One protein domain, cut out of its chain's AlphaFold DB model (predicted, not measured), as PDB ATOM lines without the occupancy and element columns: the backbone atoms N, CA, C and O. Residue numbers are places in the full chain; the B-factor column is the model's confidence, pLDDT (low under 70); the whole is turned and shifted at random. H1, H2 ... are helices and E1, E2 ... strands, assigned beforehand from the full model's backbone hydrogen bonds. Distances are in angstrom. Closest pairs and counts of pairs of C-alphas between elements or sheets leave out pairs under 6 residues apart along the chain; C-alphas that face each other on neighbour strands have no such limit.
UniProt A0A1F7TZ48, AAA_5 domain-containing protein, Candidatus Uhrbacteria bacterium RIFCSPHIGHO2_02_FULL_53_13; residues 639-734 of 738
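AT A GLANCE: This is residues 639 to 734 of the 738 residues of the protein "AAA_5 domain-containing protein" of Candidatus Uhrbacteria bacterium RIFCSPHIGHO2_02_FULL_53_13 (UniProt A0A1F7TZ48). Picture a small, partly open barrel of five strands, E1, E2, E6, E7 and E8, with E5 added beside E6 and one long helix, H1, crossing its outside near E5. Residues 724 to 734 at the end of the printed part stick out as an arm, and the short hairpin E3 and E4 sits at the side of the barrel. The printed part has 96 residues with eight named strands, E1 to E8, followed by H1; its class is mixed, helices and strands, and the neighbour pairs E1 and E2, E2 and E6, E5 and E6, E6 and E7, E7 and E8, and E3 and E4 are antiparallel, while E8 and E1 meet only at a point. It is compact, with a radius of gyration of the C-alphas of 14.1 A, and spans 46 by 31 by 20 A.

HOW THE PARTS SIT: Start at E6, residues 680 to 688, which bends by 70 degrees at residue 685. On one side of it look for E5, residues 674 to 677, with N 682 and O 675 2.9 A apart, and E2, residues 649 to 654, with N 653 and O 687 2.8 A apart. On the other side is E7, residues 694 to 698, with N 697 and O 683 2.8 A apart. E8, residues 704 to 707, pairs with E7 through N 706 and O 696, 2.9 A. E5, E6, E7 and E8 form a meander, each strand the antiparallel neighbour of the one before. E1, residues 639 to 644, forms a hairpin with E2, where N 640 and O 652 are 2.9 A apart. E8 and E1 meet only at a point, with C-alphas 705 and 644 facing each other at 4.5 A. H1, residues 710 to 732, is on the barrel and outside it, at a height over the sheet of 8.1 A. It runs across the strands, at 74 degrees to E5 on the local plane; its closest C-alphas to E5 are those of Ile 717 and Phe 675, 4.2 A. In H1 every O i to N i+4 pair is within hydrogen-bond range. E3, residues 657 to 659, and E4, residues 667 to 669, form a hairpin, with N 657 and O 669 2.8 A apart.

IN THESE COORDINATES: Find C-alpha 639 at (-9.412, 31.102, -48.953), where E1 begins and runs 15.4 A; E2 runs 15.2 A. E6 is the longest strand, 20.6 A, and E7 measures 13.3 A. H1 begins at C-alpha 710, (-21.053, 17.258, -41.687), and runs 32.2 A to C-alpha 732 at (-13.132, 11.027, -11.059).

THE WHOLE: The C-alphas of Glu 690 and Glu 734 are the two farthest apart, 47.9 A. The printed part has no cut and no long link. Its mean pLDDT is 73.8, and residues 660 to 666 and 718 to 734 are among those under 70.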
ATOM      1  N   THR A 639      -9.529  32.335 -48.167       76.19
ATOM      2  CA  THR A 639      -9.412  31.102 -48.953       76.19
ATOM      3  C   THR A 639      -7.939  30.730 -49.099       76.19
ATOM      4  O   THR A 639      -7.134  31.553 -49.535       76.19
ATOM      5  N   ILE A 640      -7.579  29.496 -48.746       81.00
ATOM      6  CA  ILE A 640      -6.226  28.954 -48.921       81.00
ATOM      7  C   ILE A 640      -6.263  27.631 -49.688       81.00
ATOM      8  O   ILE A 640      -7.271  26.928 -49.667       81.00
ATOM      9  N   GLU A 641      -5.162  27.288 -50.352       83.88
ATOM     10  CA  GLU A 641      -4.981  25.995 -51.015       83.88
ATOM     11  C   GLU A 641      -4.329  25.002 -50.043       83.88
ATOM     12  O   GLU A 641      -3.350  25.341 -49.376       83.88
ATOM     13  N   VAL A 642      -4.896  23.802 -49.928       83.31
ATOM     14  CA  VAL A 642      -4.433  22.733 -49.031       83.31
ATOM     15  C   VAL A 642      -4.363  21.395 -49.760       83.31
ATOM     16  O   VAL A 642      -5.134  21.150 -50.688       83.31
ATOM     17  N   THR A 643      -3.465  20.520 -49.313       86.50
ATOM     18  CA  THR A 643      -3.236  19.197 -49.909       86.50
ATOM     19  C   THR A 643      -4.032  18.118 -49.173       86.50
ATOM     20  O   THR A 643      -3.958  18.003 -47.948       86.50
ATOM     21  N   LEU A 644      -4.793  17.317 -49.918       86.56
ATOM     22  CA  LEU A 644      -5.548  16.175 -49.408       86.56
ATOM     23  C   LEU A 644      -4.681  14.914 -49.268       86.56
ATOM     24  O   LEU A 644      -3.645  14.781 -49.916       86.56
ATOM     25  N   GLU A 645      -5.160  13.947 -48.483       83.25
ATOM     26  CA  GLU A 645      -4.529  12.628 -48.291       83.25
ATOM     27  C   GLU A 645      -4.300  11.831 -49.591       83.25
ATOM     28  O   GLU A 645      -3.429  10.967 -49.641       83.25
ATOM     29  N   ASP A 646      -5.041  12.139 -50.656       79.38
ATOM     30  CA  ASP A 646      -4.899  11.520 -51.978       79.38
ATOM     31  C   ASP A 646      -3.983  12.301 -52.943       79.38
ATOM     32  O   ASP A 646      -3.877  11.953 -54.120       79.38
ATOM     33  N   GLY A 647      -3.311  13.350 -52.453       72.25
ATOM     34  CA  GLY A 647      -2.371  14.176 -53.213       72.25
ATOM     35  C   GLY A 647      -3.014  15.276 -54.065       72.25
ATOM     36  O   GLY A 647      -2.300  15.963 -54.795       72.25
ATOM     37  N   ARG A 648      -4.339  15.469 -53.999       83.56
ATOM     38  CA  ARG A 648      -5.029  16.578 -54.682       83.56
ATOM     39  C   ARG A 648      -4.962  17.865 -53.867       83.56
ATOM     40  O   ARG A 648      -5.118  17.838 -52.650       83.56
ATOM     41  N   ASN A 649      -4.834  19.000 -54.547       84.19
ATOM     42  CA  ASN A 649      -4.962  20.311 -53.917       84.19
ATOM     43  C   ASN A 649      -6.401  20.818 -54.019       84.19
ATOM     44  O   ASN A 649      -7.005  20.774 -55.092       84.19
ATOM     45  N   VAL A 650      -6.937  21.330 -52.916       83.00
ATOM     46  CA  VAL A 650      -8.277  21.923 -52.845       83.00
ATOM     47  C   VAL A 650      -8.234  23.283 -52.165       83.00
ATOM     48  O   VAL A 650      -7.362  23.556 -51.342       83.00
ATOM     49  N   ARG A 651      -9.193  24.151 -52.495       83.81
ATOM     50  CA  ARG A 651      -9.343  25.459 -51.851       83.81
ATOM     51  C   ARG A 651     -10.351  25.388 -50.718       83.81
ATOM     52  O   ARG A 651     -11.485  24.948 -50.917       83.81
ATOM     53  N   ILE A 652      -9.940  25.840 -49.537       86.00
ATOM     54  CA  ILE A 652     -10.782  25.878 -48.341       86.00
ATOM     55  C   ILE A 652     -10.944  27.302 -47.818       86.00
ATOM     56  O   ILE A 652     -10.000  28.089 -47.829       86.00
ATOM     57  N   ARG A 653     -12.137  27.613 -47.309       82.69
ATOM     58  CA  ARG A 653     -12.443  28.837 -46.564       82.69
ATOM     59  C   ARG A 653     -12.131  28.626 -45.082       82.69
ATOM     60  O   ARG A 653     -12.812  27.843 -44.418       82.69
ATOM     61  N   LYS A 654     -11.115  29.327 -44.569       77.38
ATOM     62  CA  LYS A 654     -10.766  29.347 -43.138       77.38
ATOM     63  C   LYS A 654     -11.642  30.338 -42.370       77.38
ATOM     64  O   LYS A 654     -11.861  31.446 -42.848       77.38
ATOM     65  N   GLY A 655     -12.084  29.942 -41.177       65.81
ATOM     66  CA  GLY A 655     -12.914  30.753 -40.278       65.81
ATOM     67  C   GLY A 655     -13.817  29.884 -39.402       65.81
ATOM     68  O   GLY A 655     -13.860  28.663 -39.588       65.81
ATOM     69  N   GLU A 656     -14.519  30.494 -38.446       68.31
ATOM     70  CA  GLU A 656     -15.642  29.826 -37.784       68.31
ATOM     71  C   GLU A 656     -16.778  29.638 -38.795       68.31
ATOM     72  O   GLU A 656     -17.153  30.560 -39.517       68.31
ATOM     73  N   GLN A 657     -17.303  28.422 -38.892       73.75
ATOM     74  CA  GLN A 657     -18.375  28.093 -39.822       73.75
ATOM     75  C   GLN A 657     -19.503  27.356 -39.126       73.75
ATOM     76  O   GLN A 657     -19.283  26.580 -38.203       73.75
ATOM     77  N   SER A 658     -20.723  27.591 -39.602       72.81
ATOM     78  CA  SER A 658     -21.906  26.862 -39.152       72.81
ATOM     79  C   SER A 658     -22.189  25.716 -40.118       72.81
ATOM     80  O   SER A 658     -22.546  25.944 -41.275       72.81
ATOM     81  N   LEU A 659     -22.010  24.479 -39.658       73.25
ATOM     82  CA  LEU A 659     -22.371  23.277 -40.404       73.25
ATOM     83  C   LEU A 659     -23.847  22.960 -40.163       73.25
ATOM     84  O   LEU A 659     -24.304  22.953 -39.025       73.25
ATOM     85  N   ARG A 660     -24.595  22.664 -41.228       64.38
ATOM     86  CA  ARG A 660     -25.951  22.114 -41.094       64.38
ATOM     87  C   ARG A 660     -25.875  20.603 -40.961       64.38
ATOM     88  O   ARG A 660     -25.231  19.957 -41.793       64.38
ATOM     89  N   THR A 661     -26.548  20.055 -39.957       63.09
ATOM     90  CA  THR A 661     -26.658  18.609 -39.755       63.09
ATOM     91  C   THR A 661     -28.118  18.197 -39.584       63.09
ATOM     92  O   THR A 661     -29.019  19.035 -39.524       63.09
ATOM     93  N   ASN A 662     -28.366  16.888 -39.554       49.75
ATOM     94  CA  ASN A 662     -29.707  16.332 -39.369       49.75
ATOM     95  C   ASN A 662     -30.194  16.398 -37.907       49.75
ATOM     96  O   ASN A 662     -31.371  16.154 -37.652       49.75
ATOM     97  N   VAL A 663     -29.307  16.725 -36.957       50.31
ATOM     98  CA  VAL A 663     -29.586  16.729 -35.510       50.31
ATOM     99  C   VAL A 663     -29.543  18.143 -34.928       50.31
ATOM    100  O   VAL A 663     -30.380  18.483 -34.094       50.31
ATOM    101  N   SER A 664     -28.624  18.994 -35.390       51.38
ATOM    102  CA  SER A 664     -28.541  20.398 -34.995       51.38
ATOM    103  C   SER A 664     -28.670  21.314 -36.218       51.38
ATOM    104  O   SER A 664     -28.010  21.138 -37.243       51.38
ATOM    105  N   SER A 665     -29.580  22.292 -36.132       52.88
ATOM    106  CA  SER A 665     -29.916  23.160 -37.269       52.88
ATOM    107  C   SER A 665     -28.716  23.979 -37.751       52.88
ATOM    108  O   SER A 665     -28.603  24.216 -38.952       52.88
ATOM    109  N   GLU A 666     -27.814  24.357 -36.834       64.88
ATOM    110  CA  GLU A 666     -26.520  24.994 -37.106       64.88
ATOM    111  C   GLU A 666     -25.495  24.607 -36.015       64.88
ATOM    112  O   GLU A 666     -25.690  24.907 -34.838       64.88
ATOM    113  N   LEU A 667     -24.400  23.941 -36.397       70.62
ATOM    114  CA  LEU A 667     -23.274  23.578 -35.532       70.62
ATOM    115  C   LEU A 667     -22.079  24.499 -35.816       70.62
ATOM    116  O   LEU A 667     -21.462  24.398 -36.877       70.62
ATOM    117  N   ALA A 668     -21.722  25.368 -34.868       76.38
ATOM    118  CA  ALA A 668     -20.554  26.240 -34.992       76.38
ATOM    119  C   ALA A 668     -19.242  25.456 -34.786       76.38
ATOM    120  O   ALA A 668     -19.008  24.866 -33.728       76.38
ATOM    121  N   VAL A 669     -18.364  25.466 -35.789       73.62
ATOM    122  CA  VAL A 669     -17.046  24.818 -35.772       73.62
ATOM    123  C   VAL A 669     -15.957  25.810 -36.171       73.62
ATOM    124  O   VAL A 669     -16.088  26.536 -37.153       73.62
ATOM    125  N   GLY A 670     -14.865  25.847 -35.409       75.56
ATOM    126  CA  GLY A 670     -13.731  26.739 -35.653       75.56
ATOM    127  C   GLY A 670     -12.416  25.975 -35.744       75.56
ATOM    128  O   GLY A 670     -12.356  24.781 -35.459       75.56
ATOM    129  N   ALA A 671     -11.326  26.667 -36.081       63.38
ATOM    130  CA  ALA A 671     -10.017  26.047 -36.346       63.38
ATOM    131  C   ALA A 671      -9.415  25.238 -35.170       63.38
ATOM    132  O   ALA A 671      -8.460  24.482 -35.335       63.38
ATOM    133  N   LYS A 672      -9.945  25.412 -33.950       67.81
ATOM    134  CA  LYS A 672      -9.531  24.685 -32.736       67.81
ATOM    135  C   LYS A 672     -10.443  23.502 -32.392       67.81
ATOM    136  O   LYS A 672     -10.150  22.782 -31.435       67.81
ATOM    137  N   THR A 673     -11.532  23.300 -33.129       80.19
ATOM    138  CA  THR A 673     -12.466  22.196 -32.900       80.19
ATOM    139  C   THR A 673     -11.798  20.883 -33.293       80.19
ATOM    140  O   THR A 673     -11.380  20.709 -34.436       80.19
ATOM    141  N   ARG A 674     -11.672  19.963 -32.331       85.38
ATOM    142  CA  ARG A 674     -11.088  18.631 -32.539       85.38
ATOM    143  C   ARG A 674     -12.175  17.576 -32.628       85.38
ATOM    144  O   ARG A 674     -13.150  17.644 -31.881       85.38
ATOM    145  N   PHE A 675     -11.971  16.602 -33.501       84.44
ATOM    146  CA  PHE A 675     -12.909  15.514 -33.734       84.44
ATOM    147  C   PHE A 675     -12.168  14.242 -34.149       84.44
ATOM    148  O   PHE A 675     -11.062  14.309 -34.687       84.44
ATOM    149  N   ARG A 676     -12.760  13.080 -33.867       81.38
ATOM    150  CA  ARG A 676     -12.171  11.770 -34.163       81.38
ATOM    151  C   ARG A 676     -13.054  10.999 -35.132       81.38
ATOM    152  O   ARG A 676     -14.233  10.809 -34.864       81.38
ATOM    153  N   VAL A 677     -12.478  10.509 -36.226       81.19
ATOM    154  CA  VAL A 677     -13.185   9.687 -37.223       81.19
ATOM    155  C   VAL A 677     -12.335   8.461 -37.525       81.19
ATOM    156  O   VAL A 677     -11.133   8.584 -37.746       81.19
ATOM    157  N   ALA A 678     -12.942   7.270 -37.488       77.56
ATOM    158  CA  ALA A 678     -12.280   5.990 -37.781       77.56
ATOM    159  C   ALA A 678     -10.949   5.749 -37.022       77.56
ATOM    160  O   ALA A 678     -10.044   5.096 -37.531       77.56
ATOM    161  N   GLY A 679     -10.831   6.269 -35.793       72.75
ATOM    162  CA  GLY A 679      -9.655   6.090 -34.929       72.75
ATOM    163  C   GLY A 679      -8.534   7.123 -35.103       72.75
ATOM    164  O   GLY A 679      -7.570   7.083 -34.342       72.75
ATOM    165  N   SER A 680      -8.664   8.070 -36.035       79.94
ATOM    166  CA  SER A 680      -7.701   9.160 -36.250       79.94
ATOM    167  C   SER A 680      -8.232  10.497 -35.727       79.94
ATOM    168  O   SER A 680      -9.432  10.766 -35.803       79.94
ATOM    169  N   ASP A 681      -7.336  11.327 -35.186       83.44
ATOM    170  CA  ASP A 681      -7.674  12.635 -34.619       83.44
ATOM    171  C   ASP A 681      -7.414  13.774 -35.611       83.44
ATOM    172  O   ASP A 681      -6.323  13.893 -36.182       83.44
ATOM    173  N   TYR A 682      -8.406  14.652 -35.739       86.81
ATOM    174  CA  TYR A 682      -8.409  15.774 -36.666       86.81
ATOM    175  C   TYR A 682      -8.676  17.097 -35.946       86.81
ATOM    176  O   TYR A 682      -9.378  17.149 -34.930       86.81
ATOM    177  N   ALA A 683      -8.136  18.183 -36.493       87.44
ATOM    178  CA  ALA A 683      -8.559  19.545 -36.185       87.44
ATOM    179  C   ALA A 683      -9.331  20.112 -37.378       87.44
ATOM    180  O   ALA A 683      -8.948  19.908 -38.526       87.44
ATOM    181  N   PHE A 684     -10.430  20.817 -37.131       88.62
ATOM    182  CA  PHE A 684     -11.186  21.457 -38.200       88.62
ATOM    183  C   PHE A 684     -10.325  22.524 -38.889       88.62
ATOM    184  O   PHE A 684      -9.773  23.399 -38.230       88.62
ATOM    185  N   ALA A 685     -10.188  22.442 -40.211       84.00
ATOM    186  CA  ALA A 685      -9.328  23.322 -40.999       84.00
ATOM    187  C   ALA A 685     -10.122  24.366 -41.802       84.00
ATOM    188  O   ALA A 685      -9.586  25.432 -42.101       84.00
ATOM    189  N   GLY A 686     -11.385  24.084 -42.133       85.69
ATOM    190  CA  GLY A 686     -12.272  24.967 -42.894       85.69
ATOM    191  C   GLY A 686     -13.324  24.177 -43.671       85.69
ATOM    192  O   GLY A 686     -13.524  22.990 -43.421       85.69
ATOM    193  N   THR A 687     -13.976  24.811 -44.645       86.56
ATOM    194  CA  THR A 687     -14.853  24.116 -45.606       86.56
ATOM    195  C   THR A 687     -14.391  24.328 -47.036       86.56
ATOM    196  O   THR A 687     -13.763  25.342 -47.345       86.56
ATOM    197  N   LEU A 688     -14.698  23.383 -47.922       84.31
ATOM    198  CA  LEU A 688     -14.435  23.522 -49.350       84.31
ATOM    199  C   LEU A 688     -15.149  24.744 -49.930       84.31
ATOM    200  O   LEU A 688     -16.310  25.030 -49.625       84.31
ATOM    201  N   GLU A 689     -14.447  25.457 -50.807       79.94
ATOM    202  CA  GLU A 689     -14.991  26.624 -51.498       79.94
ATOM    203  C   GLU A 689     -16.221  26.262 -52.344       79.94
ATOM    204  O   GLU A 689     -17.223  26.973 -52.274       79.94
ATOM    205  N   GLU A 690     -16.169  25.131 -53.052       74.00
ATOM    206  CA  GLU A 690     -17.155  24.731 -54.065       74.00
ATOM    207  C   GLU A 690     -18.464  24.164 -53.491       74.00
ATOM    208  O   GLU A 690     -19.534  24.458 -54.022       74.00
ATOM    209  N   ASP A 691     -18.407  23.364 -52.419       76.00
ATOM    210  CA  ASP A 691     -19.568  22.605 -51.924       76.00
ATOM    211  C   ASP A 691     -19.780  22.663 -50.398       76.00
ATOM    212  O   ASP A 691     -20.621  21.939 -49.866       76.00
ATOM    213  N   ASN A 692     -19.066  23.551 -49.691       77.81
ATOM    214  CA  ASN A 692     -19.138  23.738 -48.233       77.81
ATOM    215  C   ASN A 692     -18.847  22.477 -47.397       77.81
ATOM    216  O   ASN A 692     -19.148  22.470 -46.200       77.81
ATOM    217  N   LYS A 693     -18.263  21.408 -47.955       84.56
ATOM    218  CA  LYS A 693     -17.941  20.234 -47.134       84.56
ATOM    219  C   LYS A 693     -16.835  20.545 -46.126       84.56
ATOM    220  O   LYS A 693     -15.860  21.208 -46.492       84.56
ATOM    221  N   PRO A 694     -16.953  20.069 -44.877       87.06
ATOM    222  CA  PRO A 694     -15.936  20.285 -43.863       87.06
ATOM    223  C   PRO A 694     -14.632  19.558 -44.195       87.06
ATOM    224  O   PRO A 694     -14.621  18.424 -44.672       87.06
ATOM    225  N   VAL A 695     -13.517  20.220 -43.905       86.44
ATOM    226  CA  VAL A 695     -12.160  19.708 -44.093       86.44
ATOM    227  C   VAL A 695     -11.451  19.706 -42.746       86.44
ATOM    228  O   VAL A 695     -11.446  20.716 -42.040       86.44
ATOM    229  N   GLY A 696     -10.853  18.575 -42.382       87.25
ATOM    230  CA  GLY A 696     -10.019  18.437 -41.189       87.25
ATOM    231  C   GLY A 696      -8.551  18.237 -41.548       87.25
ATOM    232  O   GLY A 696      -8.245  17.557 -42.525       87.25
ATOM    233  N   SER A 697      -7.649  18.809 -40.756       87.94
ATOM    234  CA  SER A 697      -6.214  18.521 -40.796       87.94
ATOM    235  C   SER A 697      -5.865  17.408 -39.811       87.94
ATOM    236  O   SER A 697      -6.439  17.325 -38.720       87.94
ATOM    237  N   PHE A 698      -4.931  16.534 -40.185       83.62
ATOM    238  CA  PHE A 698      -4.428  15.507 -39.271       83.62
ATOM    239  C   PHE A 698      -3.625  16.162 -38.139       83.62
ATOM    240  O   PHE A 698      -2.801  17.041 -38.379       83.62
ATOM    241  N   LEU A 699      -3.803  15.718 -36.888       79.56
ATOM    242  CA  LEU A 699      -3.024  16.277 -35.768       79.56
ATOM    243  C   LEU A 699      -1.525  15.929 -35.826       79.56
ATOM    244  O   LEU A 699      -0.716  16.673 -35.276       79.56
ATOM    245  N   VAL A 700      -1.164  14.801 -36.446       76.38
ATOM    246  CA  VAL A 700       0.228  14.311 -36.538       76.38
ATOM    247  C   VAL A 700       0.950  14.879 -37.764       76.38
ATOM    248  O   VAL A 700       2.150  15.129 -37.703       76.38
ATOM    249  N   GLU A 701       0.211  15.152 -38.843       79.25
ATOM    250  CA  GLU A 701       0.712  15.742 -40.090       79.25
ATOM    251  C   GLU A 701      -0.206  16.909 -40.504       79.25
ATOM    252  O   GLU A 701      -1.091  16.731 -41.341       79.25
ATOM    253  N   PRO A 702      -0.035  18.107 -39.909       76.38
ATOM    254  CA  PRO A 702      -0.967  19.230 -40.072       76.38
ATOM    255  C   PRO A 702      -1.117  19.746 -41.509       76.38
ATOM    256  O   PRO A 702      -2.087  20.441 -41.808       76.38
ATOM    257  N   ASP A 703      -0.161  19.416 -42.380       78.44
ATOM    258  CA  ASP A 703      -0.149  19.800 -43.792       78.44
ATOM    259  C   ASP A 703      -1.018  18.876 -44.665       78.44
ATOM    260  O   ASP A 703      -1.386  19.244 -45.785       78.44
ATOM    261  N   LEU A 704      -1.407  17.707 -44.147       82.12
ATOM    262  CA  LEU A 704      -2.291  16.761 -44.819       82.12
ATOM    263  C   LEU A 704      -3.738  16.958 -44.353       82.12
ATOM    264  O   LEU A 704      -4.014  17.122 -43.160       82.12
ATOM    265  N   HIS A 705      -4.676  16.939 -45.298       86.19
ATOM    266  CA  HIS A 705      -6.084  17.234 -45.043       86.19
ATOM    267  C   HIS A 705      -7.011  16.126 -45.553       86.19
ATOM    268  O   HIS A 705      -6.691  15.386 -46.484       86.19
ATOM    269  N   LYS A 706      -8.198  16.027 -44.956       89.25
ATOM    270  CA  LYS A 706      -9.250  15.089 -45.356       89.25
ATOM    271  C   LYS A 706     -10.605  15.787 -45.388       89.25
ATOM    272  O   LYS A 706     -10.895  16.622 -44.531       89.25
ATOM    273  N   ILE A 707     -11.416  15.460 -46.392       89.38
ATOM    274  CA  ILE A 707     -12.791  15.958 -46.524       89.38
ATOM    275  C   ILE A 707     -13.719  15.013 -45.765       89.38
ATOM    276  O   ILE A 707     -13.618  13.796 -45.913       89.38
ATOM    277  N   PHE A 708     -14.639  15.582 -44.997       88.50
ATOM    278  CA  PHE A 708     -15.629  14.860 -44.212       88.50
ATOM    279  C   PHE A 708     -17.041  15.269 -44.626       88.50
ATOM    280  O   PHE A 708     -17.261  16.329 -45.214       88.50
ATOM    281  N   SER A 709     -18.020  14.437 -44.296       85.94
ATOM    282  CA  SER A 709     -19.411  14.876 -44.214       85.94
ATOM    283  C   SER A 709     -19.656  15.653 -42.915       85.94
ATOM    284  O   SER A 709     -18.971  15.451 -41.910       85.94
ATOM    285  N   SER A 710     -20.657  16.537 -42.907       81.19
ATOM    286  CA  SER A 710     -21.053  17.258 -41.687       81.19
ATOM    287  C   SER A 710     -21.453  16.307 -40.549       81.19
ATOM    288  O   SER A 710     -21.173  16.598 -39.390       81.19
ATOM    289  N   GLU A 711     -22.039  15.150 -40.879       78.69
ATOM    290  CA  GLU A 711     -22.424  14.111 -39.914       78.69
ATOM    291  C   GLU A 711     -21.210  13.420 -39.279       78.69
ATOM    292  O   GLU A 711     -21.198  13.184 -38.073       78.69
ATOM    293  N   GLU A 712     -20.163  13.128 -40.057       80.69
ATOM    294  CA  GLU A 712     -18.918  12.550 -39.532       80.69
ATOM    295  C   GLU A 712     -18.187  13.514 -38.596       80.69
ATOM    296  O   GLU A 712     -17.608  13.079 -37.602       80.69
ATOM    297  N   VAL A 713     -18.233  14.817 -38.882       80.81
ATOM    298  CA  VAL A 713     -17.658  15.839 -38.001       80.81
ATOM    299  C   VAL A 713     -18.470  15.963 -36.718       80.81
ATOM    300  O   VAL A 713     -17.881  15.931 -35.643       80.81
ATOM    301  N   GLU A 714     -19.801  16.047 -36.788       76.62
ATOM    302  CA  GLU A 714     -20.654  16.111 -35.594       76.62
ATOM    303  C   GLU A 714     -20.473  14.869 -34.715       76.62
ATOM    304  O   GLU A 714     -20.146  14.993 -33.531       76.62
ATOM    305  N   LYS A 715     -20.570  13.672 -35.304       77.69
ATOM    306  CA  LYS A 715     -20.325  12.411 -34.598       77.69
ATOM    307  C   LYS A 715     -18.908  12.353 -34.035       77.69
ATOM    308  O   LYS A 715     -18.732  11.989 -32.882       77.69
ATOM    309  N   GLY A 716     -17.900  12.771 -34.797       77.25
ATOM    310  CA  GLY A 716     -16.512  12.761 -34.346       77.25
ATOM    311  C   GLY A 716     -16.204  13.773 -33.240       77.25
ATOM    312  O   GLY A 716     -15.335  13.511 -32.406       77.25
ATOM    313  N   ILE A 717     -16.887  14.925 -33.206       77.12
ATOM    314  CA  ILE A 717     -16.810  15.903 -32.107       77.12
ATOM    315  C   ILE A 717     -17.429  15.292 -30.855       77.12
ATOM    316  O   ILE A 717     -16.837  15.379 -29.778       77.12
ATOM    317  N   VAL A 718     -18.597  14.663 -31.005       68.75
ATOM    318  CA  VAL A 718     -19.301  13.963 -29.930       68.75
ATOM    319  C   VAL A 718     -18.429  12.827 -29.392       68.75
ATOM    320  O   VAL A 718     -18.132  12.836 -28.204       68.75
ATOM    321  N   ASP A 719     -17.905  11.944 -30.238       66.12
ATOM    322  CA  ASP A 719     -17.042  10.817 -29.856       66.12
ATOM    323  C   ASP A 719     -15.735  11.285 -29.189       66.12
ATOM    324  O   ASP A 719     -15.320  10.741 -28.163       66.12
ATOM    325  N   HIS A 720     -15.090  12.336 -29.710       68.00
ATOM    326  CA  HIS A 720     -13.897  12.925 -29.089       68.00
ATOM    327  C   HIS A 720     -14.222  13.574 -27.731       68.00
ATOM    328  O   HIS A 720     -13.452  13.446 -26.772       68.00
ATOM    329  N   ALA A 721     -15.366  14.255 -27.615       59.25
ATOM    330  CA  ALA A 721     -15.848  14.788 -26.347       59.25
ATOM    331  C   ALA A 721     -16.186  13.663 -25.359       59.25
ATOM    332  O   ALA A 721     -15.804  13.782 -24.200       59.25
ATOM    333  N   PHE A 722     -16.803  12.567 -25.810       51.62
ATOM    334  CA  PHE A 722     -17.130  11.382 -25.014       51.62
ATOM    335  C   PHE A 722     -15.887  10.633 -24.539       51.62
ATOM    336  O   PHE A 722     -15.845  10.260 -23.380       51.62
ATOM    337  N   GLN A 723     -14.838  10.472 -25.347       59.41
ATOM    338  CA  GLN A 723     -13.589   9.847 -24.883       59.41
ATOM    339  C   GLN A 723     -12.820  10.732 -23.899       59.41
ATOM    340  O   GLN A 723     -12.204  10.242 -22.953       59.41
ATOM    341  N   LYS A 724     -12.859  12.055 -24.092       56.25
ATOM    342  CA  LYS A 724     -12.341  12.996 -23.095       56.25
ATOM    343  C   LYS A 724     -13.171  12.938 -21.812       56.25
ATOM    344  O   LYS A 724     -12.597  13.019 -20.737       56.25
ATOM    345  N   LEU A 725     -14.485  12.757 -21.934       48.56
ATOM    346  CA  LEU A 725     -15.421  12.588 -20.829       48.56
ATOM    347  C   LEU A 725     -15.232  11.246 -20.106       48.56
ATOM    348  O   LEU A 725     -15.274  11.226 -18.888       48.56
ATOM    349  N   GLU A 726     -14.959  10.159 -20.827       48.47
ATOM    350  CA  GLU A 726     -14.633   8.834 -20.294       48.47
ATOM    351  C   GLU A 726     -13.312   8.889 -19.527       48.47
ATOM    352  O   GLU A 726     -13.288   8.511 -18.362       48.47
ATOM    353  N   LYS A 727     -12.260   9.500 -20.094       54.66
ATOM    354  CA  LYS A 727     -11.017   9.800 -19.359       54.66
ATOM    355  C   LYS A 727     -11.243  10.726 -18.170       54.66
ATOM    356  O   LYS A 727     -10.587  10.593 -17.144       54.66
ATOM    357  N   ASP A 728     -12.158  11.681 -18.298       46.59
ATOM    358  CA  ASP A 728     -12.533  12.577 -17.218       46.59
ATOM    359  C   ASP A 728     -13.276  11.800 -16.112       46.59
ATOM    360  O   ASP A 728     -12.991  12.023 -14.938       46.59
ATOM    361  N   VAL A 729     -14.194  10.880 -16.406       45.41
ATOM    362  CA  VAL A 729     -14.886  10.057 -15.396       45.41
ATOM    363  C   VAL A 729     -13.956   9.000 -14.796       45.41
ATOM    364  O   VAL A 729     -13.931   8.835 -13.581       45.41
ATOM    365  N   GLU A 730     -13.075   8.397 -15.590       46.84
ATOM    366  CA  GLU A 730     -11.974   7.574 -15.087       46.84
ATOM    367  C   GLU A 730     -11.046   8.368 -14.156       46.84
ATOM    368  O   GLU A 730     -10.579   7.808 -13.166       46.84
ATOM    369  N   MET A 731     -10.847   9.671 -14.415       47.62
ATOM    370  CA  MET A 731     -10.157  10.602 -13.516       47.62
ATOM    371  C   MET A 731     -10.945  10.903 -12.235       47.62
ATOM    372  O   MET A 731     -10.323  11.097 -11.200       47.62
ATOM    373  N   LEU A 732     -12.283  10.939 -12.266       44.09
ATOM    374  CA  LEU A 732     -13.132  11.027 -11.059       44.09
ATOM    375  C   LEU A 732     -12.839   9.844 -10.125       44.09
ATOM    376  O   LEU A 732     -12.723  10.016  -8.917       44.09
ATOM    377  N   CYS A 733     -12.631   8.668 -10.718       42.28
ATOM    378  CA  CYS A 733     -12.270   7.441 -10.018       42.28
ATOM    379  C   CYS A 733     -10.766   7.318  -9.691       42.28
ATOM    380  O   CYS A 733     -10.363   6.400  -8.981       42.28
ATOM    381  N   GLU A 734      -9.916   8.207 -10.219       40.75
ATOM    382  CA  GLU A 734      -8.482   8.307  -9.886       40.75
ATOM    383  C   GLU A 734      -8.175   9.440  -8.909       40.75
ATOM    384  O   GLU A 734      -7.163   9.370  -8.220       40.75
TER     385      GLU A 734